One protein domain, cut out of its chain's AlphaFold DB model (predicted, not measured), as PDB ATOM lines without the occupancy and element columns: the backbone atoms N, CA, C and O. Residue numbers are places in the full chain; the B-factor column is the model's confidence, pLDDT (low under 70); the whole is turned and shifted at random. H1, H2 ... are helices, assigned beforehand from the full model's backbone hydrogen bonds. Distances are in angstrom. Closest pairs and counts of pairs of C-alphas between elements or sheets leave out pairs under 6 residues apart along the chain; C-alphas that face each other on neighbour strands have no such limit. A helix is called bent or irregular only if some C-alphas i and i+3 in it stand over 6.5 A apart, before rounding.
ATOM      1  N   LYS A  25     -63.500 -52.473 -19.558       78.12
ATOM      2  CA  LYS A  25     -63.069 -51.936 -20.859       78.12
ATOM      3  C   LYS A  25     -62.017 -50.823 -20.725       78.12
ATOM      4  O   LYS A  25     -61.084 -50.748 -21.525       78.12
ATOM      5  N   ARG A  26     -62.140 -49.957 -19.710       75.25
ATOM      6  CA  ARG A  26     -61.128 -48.927 -19.408       75.25
ATOM      7  C   ARG A  26     -59.829 -49.545 -18.892       75.25
ATOM      8  O   ARG A  26     -58.763 -49.169 -19.367       75.25
ATOM      9  N   LEU A  27     -59.918 -50.513 -17.981       78.50
ATOM     10  CA  LEU A  27     -58.760 -51.253 -17.472       78.50
ATOM     11  C   LEU A  27     -58.052 -52.032 -18.581       78.50
ATOM     12  O   LEU A  27     -56.830 -52.036 -18.623       78.50
ATOM     13  N   GLU A  28     -58.797 -52.624 -19.511       79.62
ATOM     14  CA  GLU A  28     -58.248 -53.293 -20.688       79.62
ATOM     15  C   GLU A  28     -57.478 -52.302 -21.571       79.62
ATOM     16  O   GLU A  28     -56.358 -52.579 -21.979       79.62
ATOM     17  N   THR A  29     -58.042 -51.113 -21.798       76.50
ATOM     18  CA  THR A  29     -57.393 -50.038 -22.568       76.50
ATOM     19  C   THR A  29     -56.084 -49.592 -21.905       76.50
ATOM     20  O   THR A  29     -55.065 -49.464 -22.576       76.50
ATOM     21  N   ILE A  30     -56.074 -49.411 -20.581       77.00
ATOM     22  CA  ILE A  30     -54.855 -49.063 -19.831       77.00
ATOM     23  C   ILE A  30     -53.853 -50.230 -19.851       77.00
ATOM     24  O   ILE A  30     -52.660 -50.019 -20.059       77.00
ATOM     25  N   GLY A  31     -54.337 -51.464 -19.698       78.75
ATOM     26  CA  GLY A  31     -53.528 -52.683 -19.712       78.75
ATOM     27  C   GLY A  31     -52.865 -52.962 -21.062       78.75
ATOM     28  O   GLY A  31     -51.740 -53.451 -21.101       78.75
ATOM     29  N   GLN A  32     -53.507 -52.585 -22.172       80.88
ATOM     30  CA  GLN A  32     -52.929 -52.659 -23.522       80.88
ATOM     31  C   GLN A  32     -51.704 -51.743 -23.712       80.88
ATOM     32  O   GLN A  32     -50.934 -51.960 -24.650       80.88
ATOM     33  N   MET A  33     -51.526 -50.740 -22.844       84.06
ATOM     34  CA  MET A  33     -50.378 -49.825 -22.821       84.06
ATOM     35  C   MET A  33     -49.571 -49.922 -21.517       84.06
ATOM     36  O   MET A  33     -48.869 -48.977 -21.161       84.06
ATOM     37  N   ALA A  34     -49.669 -51.032 -20.779       87.06
ATOM     38  CA  ALA A  34     -49.010 -51.171 -19.481       87.06
ATOM     39  C   ALA A  34     -47.481 -50.994 -19.553       87.06
ATOM     40  O   ALA A  34     -46.908 -50.294 -18.719       87.06
ATOM     41  N   LEU A  35     -46.823 -51.578 -20.560       86.19
ATOM     42  CA  LEU A  35     -45.376 -51.470 -20.759       86.19
ATOM     43  C   LEU A  35     -44.987 -50.064 -21.218       86.19
ATOM     44  O   LEU A  35     -44.030 -49.496 -20.691       86.19
ATOM     45  N   THR A  36     -45.734 -49.483 -22.160       87.75
ATOM     46  CA  THR A  36     -45.495 -48.101 -22.599       87.75
ATOM     47  C   THR A  36     -45.643 -47.132 -21.432       87.75
ATOM     48  O   THR A  36     -44.746 -46.329 -21.204       87.75
ATOM     49  N   ASN A  37     -46.730 -47.215 -20.665       88.94
ATOM     50  CA  ASN A  37     -46.991 -46.302 -19.554       88.94
ATOM     51  C   ASN A  37     -45.936 -46.442 -18.455       88.94
ATOM     52  O   ASN A  37     -45.421 -45.436 -17.968       88.94
ATOM     53  N   TYR A  38     -45.547 -47.676 -18.124       87.50
ATOM     54  CA  TYR A  38     -44.477 -47.933 -17.165       87.50
ATOM     55  C   TYR A  38     -43.146 -47.313 -17.610       87.50
ATOM     56  O   TYR A  38     -42.477 -46.622 -16.834       87.50
ATOM     57  N   LEU A  39     -42.768 -47.518 -18.874       88.75
ATOM     58  CA  LEU A  39     -41.497 -47.017 -19.381       88.75
ATOM     59  C   LEU A  39     -41.513 -45.497 -19.551       88.75
ATOM     60  O   LEU A  39     -40.564 -44.833 -19.146       88.75
ATOM     61  N   SER A  40     -42.602 -44.927 -20.065       87.50
ATOM     62  CA  SER A  40     -42.790 -43.478 -20.130       87.50
ATOM     63  C   SER A  40     -42.737 -42.845 -18.742       87.50
ATOM     64  O   SER A  40     -42.085 -41.818 -18.587       87.50
ATOM     65  N   GLN A  41     -43.353 -43.457 -17.723       88.56
ATOM     66  CA  GLN A  41     -43.284 -42.953 -16.348       88.56
ATOM     67  C   GLN A  41     -41.840 -42.980 -15.841       88.56
ATOM     68  O   GLN A  41     -41.368 -41.995 -15.280       88.56
ATOM     69  N   SER A  42     -41.130 -44.082 -16.082       87.88
ATOM     70  CA  SER A  42     -39.732 -44.246 -15.673       87.88
ATOM     71  C   SER A  42     -38.815 -43.226 -16.352       87.88
ATOM     72  O   SER A  42     -37.990 -42.612 -15.685       87.88
ATOM     73  N   ILE A  43     -38.994 -42.995 -17.658       88.44
ATOM     74  CA  ILE A  43     -38.239 -41.997 -18.428       88.44
ATOM     75  C   ILE A  43     -38.555 -40.582 -17.940       88.44
ATOM     76  O   ILE A  43     -37.633 -39.794 -17.760       88.44
ATOM     77  N   LEU A  44     -39.827 -40.253 -17.694       87.25
ATOM     78  CA  LEU A  44     -40.222 -38.935 -17.188       87.25
ATOM     79  C   LEU A  44     -39.643 -38.675 -15.796       87.25
ATOM     80  O   LEU A  44     -39.071 -37.615 -15.565       87.25
ATOM     81  N   LEU A  45     -39.726 -39.648 -14.887       85.31
ATOM     82  CA  LEU A  45     -39.118 -39.538 -13.561       85.31
ATOM     83  C   LEU A  45     -37.593 -39.426 -13.651       85.31
ATOM     84  O   LEU A  45     -37.012 -38.575 -12.983       85.31
ATOM     85  N   ALA A  46     -36.946 -40.221 -14.504       83.56
ATOM     86  CA  ALA A  46     -35.513 -40.097 -14.752       83.56
ATOM     87  C   ALA A  46     -35.159 -38.720 -15.336       83.56
ATOM     88  O   ALA A  46     -34.167 -38.125 -14.945       83.56
ATOM     89  N   PHE A  47     -35.979 -38.156 -16.218       83.31
ATOM     90  CA  PHE A  47     -35.733 -36.823 -16.764       83.31
ATOM     91  C   PHE A  47     -35.916 -35.709 -15.718       83.31
ATOM     92  O   PHE A  47     -35.174 -34.730 -15.703       83.31
ATOM     93  N   ILE A  48     -36.889 -35.852 -14.816       80.75
ATOM     94  CA  ILE A  48     -37.174 -34.860 -13.769       80.75
ATOM     95  C   ILE A  48     -36.119 -34.908 -12.653       80.75
ATOM     96  O   ILE A  48     -35.643 -33.862 -12.208       80.75
ATOM     97  N   PHE A  49     -35.755 -36.111 -12.204       78.69
ATOM     98  CA  PHE A  49     -34.914 -36.309 -11.022       78.69
ATOM     99  C   PHE A  49     -33.451 -36.613 -11.335       78.69
ATOM    100  O   PHE A  49     -32.604 -36.341 -10.498       78.69
ATOM    101  N   TYR A  50     -33.122 -37.190 -12.488       70.81
ATOM    102  CA  TYR A  50     -31.735 -37.490 -12.843       70.81
ATOM    103  C   TYR A  50     -31.109 -36.295 -13.576       70.81
ATOM    104  O   TYR A  50     -31.787 -35.569 -14.305       70.81
ATOM    105  N   GLY A  51     -29.799 -36.098 -13.406       60.47
ATOM    106  CA  GLY A  51     -29.053 -34.908 -13.857       60.47
ATOM    107  C   GLY A  51     -29.017 -34.629 -15.370       60.47
ATOM    108  O   GLY A  51     -28.293 -33.739 -15.796       60.47
ATOM    109  N   PHE A  52     -29.779 -35.364 -16.184       62.00
ATOM    110  CA  PHE A  52     -29.962 -35.104 -17.616       62.00
ATOM    111  C   PHE A  52     -31.082 -34.093 -17.932       62.00
ATOM    112  O   PHE A  52     -31.139 -33.620 -19.065       62.00
ATOM    113  N   GLY A  53     -31.968 -33.766 -16.982       67.06
ATOM    114  CA  GLY A  53     -33.060 -32.802 -17.184       67.06
ATOM    115  C   GLY A  53     -33.087 -31.694 -16.133       67.06
ATOM    116  O   GLY A  53     -32.182 -30.867 -16.082       67.06
ATOM    117  N   LEU A  54     -34.137 -31.656 -15.305       65.19
ATOM    118  CA  LEU A  54     -34.364 -30.564 -14.339       65.19
ATOM    119  C   LEU A  54     -33.484 -30.646 -13.081       65.19
ATOM    120  O   LEU A  54     -33.440 -29.686 -12.319       65.19
ATOM    121  N   ASN A  55     -32.798 -31.776 -12.868       68.69
ATOM    122  CA  ASN A  55     -31.893 -32.023 -11.740       68.69
ATOM    123  C   ASN A  55     -32.503 -31.665 -10.367       68.69
ATOM    124  O   ASN A  55     -31.812 -31.189  -9.472       68.69
ATOM    125  N   LEU A  56     -33.803 -31.919 -10.186       65.81
ATOM    126  CA  LEU A  56     -34.541 -31.654  -8.940       65.81
ATOM    127  C   LEU A  56     -34.253 -32.700  -7.846       65.81
ATOM    128  O   LEU A  56     -35.029 -32.867  -6.900       65.81
ATOM    129  N   TYR A  57     -33.156 -33.449  -7.987       63.78
ATOM    130  CA  TYR A  57     -32.749 -34.453  -7.021       63.78
ATOM    131  C   TYR A  57     -32.459 -33.768  -5.686       63.78
ATOM    132  O   TYR A  57     -31.576 -32.924  -5.597       63.78
ATOM    133  N   ASN A  58     -33.203 -34.149  -4.644       65.75
ATOM    134  CA  ASN A  58     -33.067 -33.619  -3.283       65.75
ATOM    135  C   ASN A  58     -33.508 -32.149  -3.071       65.75
ATOM    136  O   ASN A  58     -33.404 -31.642  -1.958       65.75
ATOM    137  N   GLU A  59     -34.049 -31.490  -4.098       68.88
ATOM    138  CA  GLU A  59     -34.630 -30.136  -4.015       68.88
ATOM    139  C   GLU A  59     -36.111 -30.173  -3.592       68.88
ATOM    140  O   GLU A  59     -36.622 -29.271  -2.925       68.88
ATOM    141  N   LEU A  60     -36.823 -31.245  -3.962       71.69
ATOM    142  CA  LEU A  60     -38.255 -31.398  -3.708       71.69
ATOM    143  C   LEU A  60     -38.534 -32.094  -2.370       71.69
ATOM    144  O   LEU A  60     -37.997 -33.161  -2.066       71.69
ATOM    145  N   ARG A  61     -39.461 -31.529  -1.589       74.50
ATOM    146  CA  ARG A  61     -39.983 -32.162  -0.366       74.50
ATOM    147  C   ARG A  61     -40.886 -33.344  -0.726       74.50
ATOM    148  O   ARG A  61     -41.577 -33.300  -1.737       74.50
ATOM    149  N   TYR A  62     -40.981 -34.349   0.151       76.38
ATOM    150  CA  TYR A  62     -41.782 -35.568  -0.074       76.38
ATOM    151  C   TYR A  62     -43.208 -35.317  -0.584       76.38
ATOM    152  O   TYR A  62     -43.686 -36.044  -1.448       76.38
ATOM    153  N   TYR A  63     -43.884 -34.268  -0.104       81.81
ATOM    154  CA  TYR A  63     -45.243 -33.969  -0.553       81.81
ATOM    155  C   TYR A  63     -45.308 -33.470  -2.010       81.81
ATOM    156  O   TYR A  63     -46.300 -33.704  -2.695       81.81
ATOM    157  N   GLN A  64     -44.254 -32.807  -2.498       81.94
ATOM    158  CA  GLN A  64     -44.166 -32.297  -3.869       81.94
ATOM    159  C   GLN A  64     -43.998 -33.432  -4.883       81.94
ATOM    160  O   GLN A  64     -44.522 -33.342  -5.990       81.94
ATOM    161  N   LEU A  65     -43.351 -34.536  -4.486       82.25
ATOM    162  CA  LEU A  65     -43.253 -35.736  -5.322       82.25
ATOM    163  C   LEU A  65     -44.629 -36.318  -5.667       82.25
ATOM    164  O   LEU A  65     -44.818 -36.779  -6.790       82.25
ATOM    165  N   TYR A  66     -45.601 -36.271  -4.746       85.19
ATOM    166  CA  TYR A  66     -46.949 -36.762  -5.044       85.19
ATOM    167  C   TYR A  66     -47.613 -35.963  -6.164       85.19
ATOM    168  O   TYR A  66     -48.233 -36.569  -7.032       85.19
ATOM    169  N   PHE A  67     -47.440 -34.638  -6.193       86.88
ATOM    170  CA  PHE A  67     -47.970 -33.809  -7.277       86.88
ATOM    171  C   PHE A  67     -47.340 -34.175  -8.620       86.88
ATOM    172  O   PHE A  67     -48.068 -34.447  -9.565       86.88
ATOM    173  N   VAL A  68     -46.012 -34.332  -8.674       86.62
ATOM    174  CA  VAL A  68     -45.309 -34.753  -9.899       86.62
ATOM    175  C   VAL A  68     -45.829 -36.096 -10.418       86.62
ATOM    176  O   VAL A  68     -46.092 -36.248 -11.610       86.62
ATOM    177  N   VAL A  69     -46.000 -37.085  -9.535       87.69
ATOM    178  CA  VAL A  69     -46.514 -38.407  -9.928       87.69
ATOM    179  C   VAL A  69     -47.959 -38.315 -10.416       87.69
ATOM    180  O   VAL A  69     -48.289 -38.921 -11.437       87.69
ATOM    181  N   VAL A  70     -48.807 -37.551  -9.723       89.56
ATOM    182  CA  VAL A  70     -50.202 -37.330 -10.126       89.56
ATOM    183  C   VAL A  70     -50.267 -36.643 -11.489       89.56
ATOM    184  O   VAL A  70     -51.018 -37.103 -12.345       89.56
ATOM    185  N   ASP A  71     -49.449 -35.623 -11.734       88.94
ATOM    186  CA  ASP A  71     -49.394 -34.922 -13.020       88.94
ATOM    187  C   ASP A  71     -48.984 -35.869 -14.156       88.94
ATOM    188  O   ASP A  71     -49.643 -35.916 -15.198       88.94
ATOM    189  N   ILE A  72     -47.954 -36.698 -13.939       88.88
ATOM    190  CA  ILE A  72     -47.539 -37.721 -14.912       88.88
ATOM    191  C   ILE A  72     -48.685 -38.699 -15.183       88.88
ATOM    192  O   ILE A  72     -48.968 -39.012 -16.341       88.88
ATOM    193  N   TRP A  73     -49.368 -39.170 -14.141       87.69
ATOM    194  CA  TRP A  73     -50.503 -40.080 -14.287       87.69
ATOM    195  C   TRP A  73     -51.669 -39.452 -15.033       87.69
ATOM    196  O   TRP A  73     -52.258 -40.117 -15.884       87.69
ATOM    197  N   VAL A  74     -51.997 -38.187 -14.769       89.38
ATOM    198  CA  VAL A  74     -53.035 -37.467 -15.511       89.38
ATOM    199  C   VAL A  74     -52.650 -37.407 -16.987       89.38
ATOM    200  O   VAL A  74     -53.435 -37.827 -17.836       89.38
ATOM    201  N   VAL A  75     -51.425 -36.991 -17.309       88.38
ATOM    202  CA  VAL A  75     -50.952 -36.934 -18.700       88.38
ATOM    203  C   VAL A  75     -51.021 -38.311 -19.372       88.38
ATOM    204  O   VAL A  75     -51.533 -38.423 -20.487       88.38
ATOM    205  N   GLN A  76     -50.585 -39.377 -18.698       86.38
ATOM    206  CA  GLN A  76     -50.651 -40.739 -19.235       86.38
ATOM    207  C   GLN A  76     -52.091 -41.223 -19.431       86.38
ATOM    208  O   GLN A  76     -52.424 -41.719 -20.505       86.38
ATOM    209  N   LEU A  77     -52.971 -41.025 -18.449       83.38
ATOM    210  CA  LEU A  77     -54.379 -41.425 -18.526       83.38
ATOM    211  C   LEU A  77     -55.141 -40.706 -19.641       83.38
ATOM    212  O   LEU A  77     -56.093 -41.272 -20.176       83.38
ATOM    213  N   TRP A  78     -54.731 -39.490 -20.004       85.44
ATOM    214  CA  TRP A  78     -55.294 -38.756 -21.137       85.44
ATOM    215  C   TRP A  78     -54.675 -39.179 -22.473       85.44
ATOM    216  O   TRP A  78     -55.404 -39.399 -23.443       85.44
ATOM    217  N   LEU A  79     -53.351 -39.349 -22.542       83.50
ATOM    218  CA  LEU A  79     -52.658 -39.719 -23.781       83.50
ATOM    219  C   LEU A  79     -52.906 -41.173 -24.199       83.50
ATOM    220  O   LEU A  79     -53.104 -41.419 -25.390       83.50
ATOM    221  N   SER A  80     -52.944 -42.133 -23.267       83.31
ATOM    222  CA  SER A  80     -53.157 -43.555 -23.582       83.31
ATOM    223  C   SER A  80     -54.437 -43.821 -24.400       83.31
ATOM    224  O   SER A  80     -54.348 -44.452 -25.457       83.31
ATOM    225  N   PRO A  81     -55.637 -43.344 -24.005       81.12
ATOM    226  CA  PRO A  81     -56.851 -43.575 -24.788       81.12
ATOM    227  C   PRO A  81     -56.847 -42.826 -26.128       81.12
ATOM    228  O   PRO A  81     -57.372 -43.352 -27.111       81.12
ATOM    229  N   ILE A  82     -56.240 -41.632 -26.205       84.25
ATOM    230  CA  ILE A  82     -56.088 -40.888 -27.470       84.25
ATOM    231  C   ILE A  82     -55.185 -41.664 -28.435       84.25
ATOM    232  O   ILE A  82     -55.490 -41.775 -29.628       84.25
ATOM    233  N   TRP A  83     -54.103 -42.249 -27.921       84.75
ATOM    234  CA  TRP A  83     -53.195 -43.090 -28.690       84.75
ATOM    235  C   TRP A  83     -53.900 -44.346 -29.206       84.75
ATOM    236  O   TRP A  83     -53.870 -44.620 -30.406       84.75
ATOM    237  N   LEU A  84     -54.623 -45.061 -28.337       82.44
ATOM    238  CA  LEU A  84     -55.348 -46.285 -28.706       82.44
ATOM    239  C   LEU A  84     -56.559 -46.063 -29.630       82.44
ATOM    240  O   LEU A  84     -57.107 -47.014 -30.205       82.44
ATOM    241  N   LYS A  85     -56.981 -44.806 -29.804       80.62
ATOM    242  CA  LYS A  85     -57.942 -44.432 -30.847       80.62
ATOM    243  C   LYS A  85     -57.336 -44.568 -32.249       80.62
ATOM    244  O   LYS A  85     -58.050 -44.944 -33.170       80.62
ATOM    245  N   HIS A  86     -56.037 -44.304 -32.397       80.56
ATOM    246  CA  HIS A  86     -55.325 -44.329 -33.682       80.56
ATOM    247  C   HIS A  86     -54.502 -45.615 -33.879       80.56
ATOM    248  O   HIS A  86     -54.357 -46.119 -34.997       80.56
ATOM    249  N   PHE A  87     -53.980 -46.174 -32.787       82.38
ATOM    250  CA  PHE A  87     -53.091 -47.330 -32.781       82.38
ATOM    251  C   PHE A  87     -53.699 -48.503 -32.006       82.38
ATOM    252  O   PHE A  87     -54.470 -48.321 -31.073       82.38
ATOM    253  N   LYS A  88     -53.370 -49.736 -32.396       78.38
ATOM    254  CA  LYS A  88     -53.862 -50.957 -31.730       78.38
ATOM    255  C   LYS A  88     -53.089 -51.301 -30.455       78.38
ATOM    256  O   LYS A  88     -53.604 -52.036 -29.623       78.38
ATOM    257  N   PHE A  89     -51.858 -50.808 -30.331       81.62
ATOM    258  CA  PHE A  89     -50.935 -51.120 -29.243       81.62
ATOM    259  C   PHE A  89     -50.147 -49.873 -28.849       81.62
ATOM    260  O   PHE A  89     -49.986 -48.950 -29.659       81.62
ATOM    261  N   GLY A  90     -49.616 -49.864 -27.626       84.00
ATOM    262  CA  GLY A  90     -48.578 -48.908 -27.270       84.00
ATOM    263  C   GLY A  90     -47.306 -49.126 -28.109       84.00
ATOM    264  O   GLY A  90     -47.065 -50.237 -28.599       84.00
ATOM    265  N   PRO A  91     -46.501 -48.074 -28.331       82.31
ATOM    266  CA  PRO A  91     -45.274 -48.146 -29.122       82.31
ATOM    267  C   PRO A  91     -44.298 -49.205 -28.597       82.31
ATOM    268  O   PRO A  91     -43.719 -49.945 -29.394       82.31
ATOM    269  N   PHE A  92     -44.153 -49.335 -27.273       85.94
ATOM    270  CA  PHE A  92     -43.235 -50.308 -26.678       85.94
ATOM    271  C   PHE A  92     -43.784 -51.734 -26.710       85.94
ATOM    272  O   PHE A  92     -43.028 -52.665 -26.967       85.94
ATOM    273  N   GLU A  93     -45.089 -51.931 -26.532       86.06
ATOM    274  CA  GLU A  93     -45.728 -53.241 -26.698       86.06
ATOM    275  C   GLU A  93     -45.605 -53.736 -28.136       86.06
ATOM    276  O   GLU A  93     -45.348 -54.918 -28.381       86.06
ATOM    277  N   TRP A  94     -45.777 -52.832 -29.097       85.50
ATOM    278  CA  TRP A  94     -45.592 -53.141 -30.504       85.50
ATOM    279  C   TRP A  94     -44.134 -53.498 -30.822       85.50
ATOM    280  O   TRP A  94     -43.897 -54.485 -31.525       85.50
ATOM    281  N   LEU A  95     -43.171 -52.752 -30.273       86.56
ATOM    282  CA  LEU A  95     -41.749 -53.054 -30.425       86.56
ATOM    283  C   LEU A  95     -41.418 -54.423 -29.818       86.56
ATOM    284  O   LEU A  95     -40.813 -55.261 -30.481       86.56
ATOM    285  N   TRP A  96     -41.892 -54.686 -28.599       85.12
ATOM    286  CA  TRP A  96     -41.708 -55.958 -27.903       85.12
ATOM    287  C   TRP A  96     -42.281 -57.143 -28.687       85.12
ATOM    288  O   TRP A  96     -41.615 -58.165 -28.866       85.12
ATOM    289  N   ARG A  97     -43.505 -57.006 -29.212       82.38
ATOM    290  CA  ARG A  97     -44.126 -58.035 -30.060       82.38
ATOM    291  C   ARG A  97     -43.365 -58.228 -31.363       82.38
ATOM    292  O   ARG A  97     -43.138 -59.368 -31.761       82.38
ATOM    293  N   SER A  98     -42.952 -57.146 -32.012       86.94
ATOM    294  CA  SER A  98     -42.211 -57.237 -33.273       86.94
ATOM    295  C   SER A  98     -40.843 -57.895 -33.078       86.94
ATOM    296  O   SER A  98     -40.444 -58.703 -33.913       86.94
ATOM    297  N   LEU A  99     -40.179 -57.635 -31.947       88.81
ATOM    298  CA  LEU A  99     -38.930 -58.289 -31.547       88.81
ATOM    299  C   LEU A  99     -39.128 -59.766 -31.189       88.81
ATOM    300  O   LEU A  99     -38.350 -60.602 -31.629       88.81
ATOM    301  N   THR A 100     -40.175 -60.108 -30.434       87.56
ATOM    302  CA  THR A 100     -40.423 -61.500 -30.012       87.56
ATOM    303  C   THR A 100     -40.752 -62.392 -31.207       87.56
ATOM    304  O   THR A 100     -40.256 -63.509 -31.312       87.56
ATOM    305  N   TYR A 101     -41.580 -61.899 -32.129       84.00
ATOM    306  CA  TYR A 101     -42.009 -62.661 -33.302       84.00
ATOM    307  C   TYR A 101     -41.122 -62.447 -34.532       84.00
ATOM    308  O   TYR A 101     -41.401 -63.050 -35.569       84.00
ATOM    309  N   TRP A 102     -40.102 -61.582 -34.445       84.19
ATOM    310  CA  TRP A 102     -39.240 -61.189 -35.570       84.19
ATOM    311  C   TRP A 102     -40.028 -60.763 -36.823       84.19
ATOM    312  O   TRP A 102     -39.610 -60.963 -37.963       84.19
TER     313      TRP A 102
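What this domain is: This is residues 25 to 102 of the 110 residues of the protein "DUF418 domain-containing protein" of Flammeovirgaceae bacterium (UniProt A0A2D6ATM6). The model is a loose helical hairpin of H2 and the longer H3, joined at one end by a long loop, with two shorter helices at the other end: H1 packs on the later part of H3, and H4 makes a corner with the first residues of H2. H1 and H4 stay apart. The printed part has 78 residues with four named helices, H1 to H4 in chain order, and no named strand; its class is all helix. It is loose, with a radius of gyration of the C-alphas of 14.7 A, and only just elongated, spanning 43 by 29 by 16 A.

Where its parts are: H1, residues 25 to 31, begins at C-alpha 25 (-63.069, -51.936, -20.859) and is 9.6 A long. H2, residues 34 to 49, measures 22.2 A. H3, residues 62 to 86, measures 37.3 A from C-alpha 62 (-41.782, -35.568, -0.074). It is neither bent nor irregular, but only just: C-alphas 78 and 81 are 6.2 A apart. H4, residues 91 to 101, is 15.5 A long and ends at C-alpha 101 (-42.009, -62.661, -33.302).

How they stand to each other: H1 touches residues 77 to 84 of H3; the closest C-alphas, of Thr 29 and Pro 81, are 6.9 A apart. Their tilt of 67 degrees is steep, only just short of about perpendicular. H1 and H2 meet only through their link. H2 and H3 form a hairpin, opposite ways at a steep tilt of 40 degrees; their closest C-alphas, of Asn 37 and Gln 76, are 6.7 A apart. H2 and H4 touch only at their ends, with the C-alphas of Thr 36 and Phe 92 closest at 5.2 A. H3 and H4 are apart. Every O i to N i+4 pair is within hydrogen-bond range in H1, H2 and H4, and 16 of 21 in H3.

The domain as a whole: The farthest C-alphas, of Arg 61 and Trp 102, are 45.6 A apart. The printed part has no cut. Residues 50 to 61 make the long link; the other two links are tight. Residues 51 to 59 have pLDDT under 70.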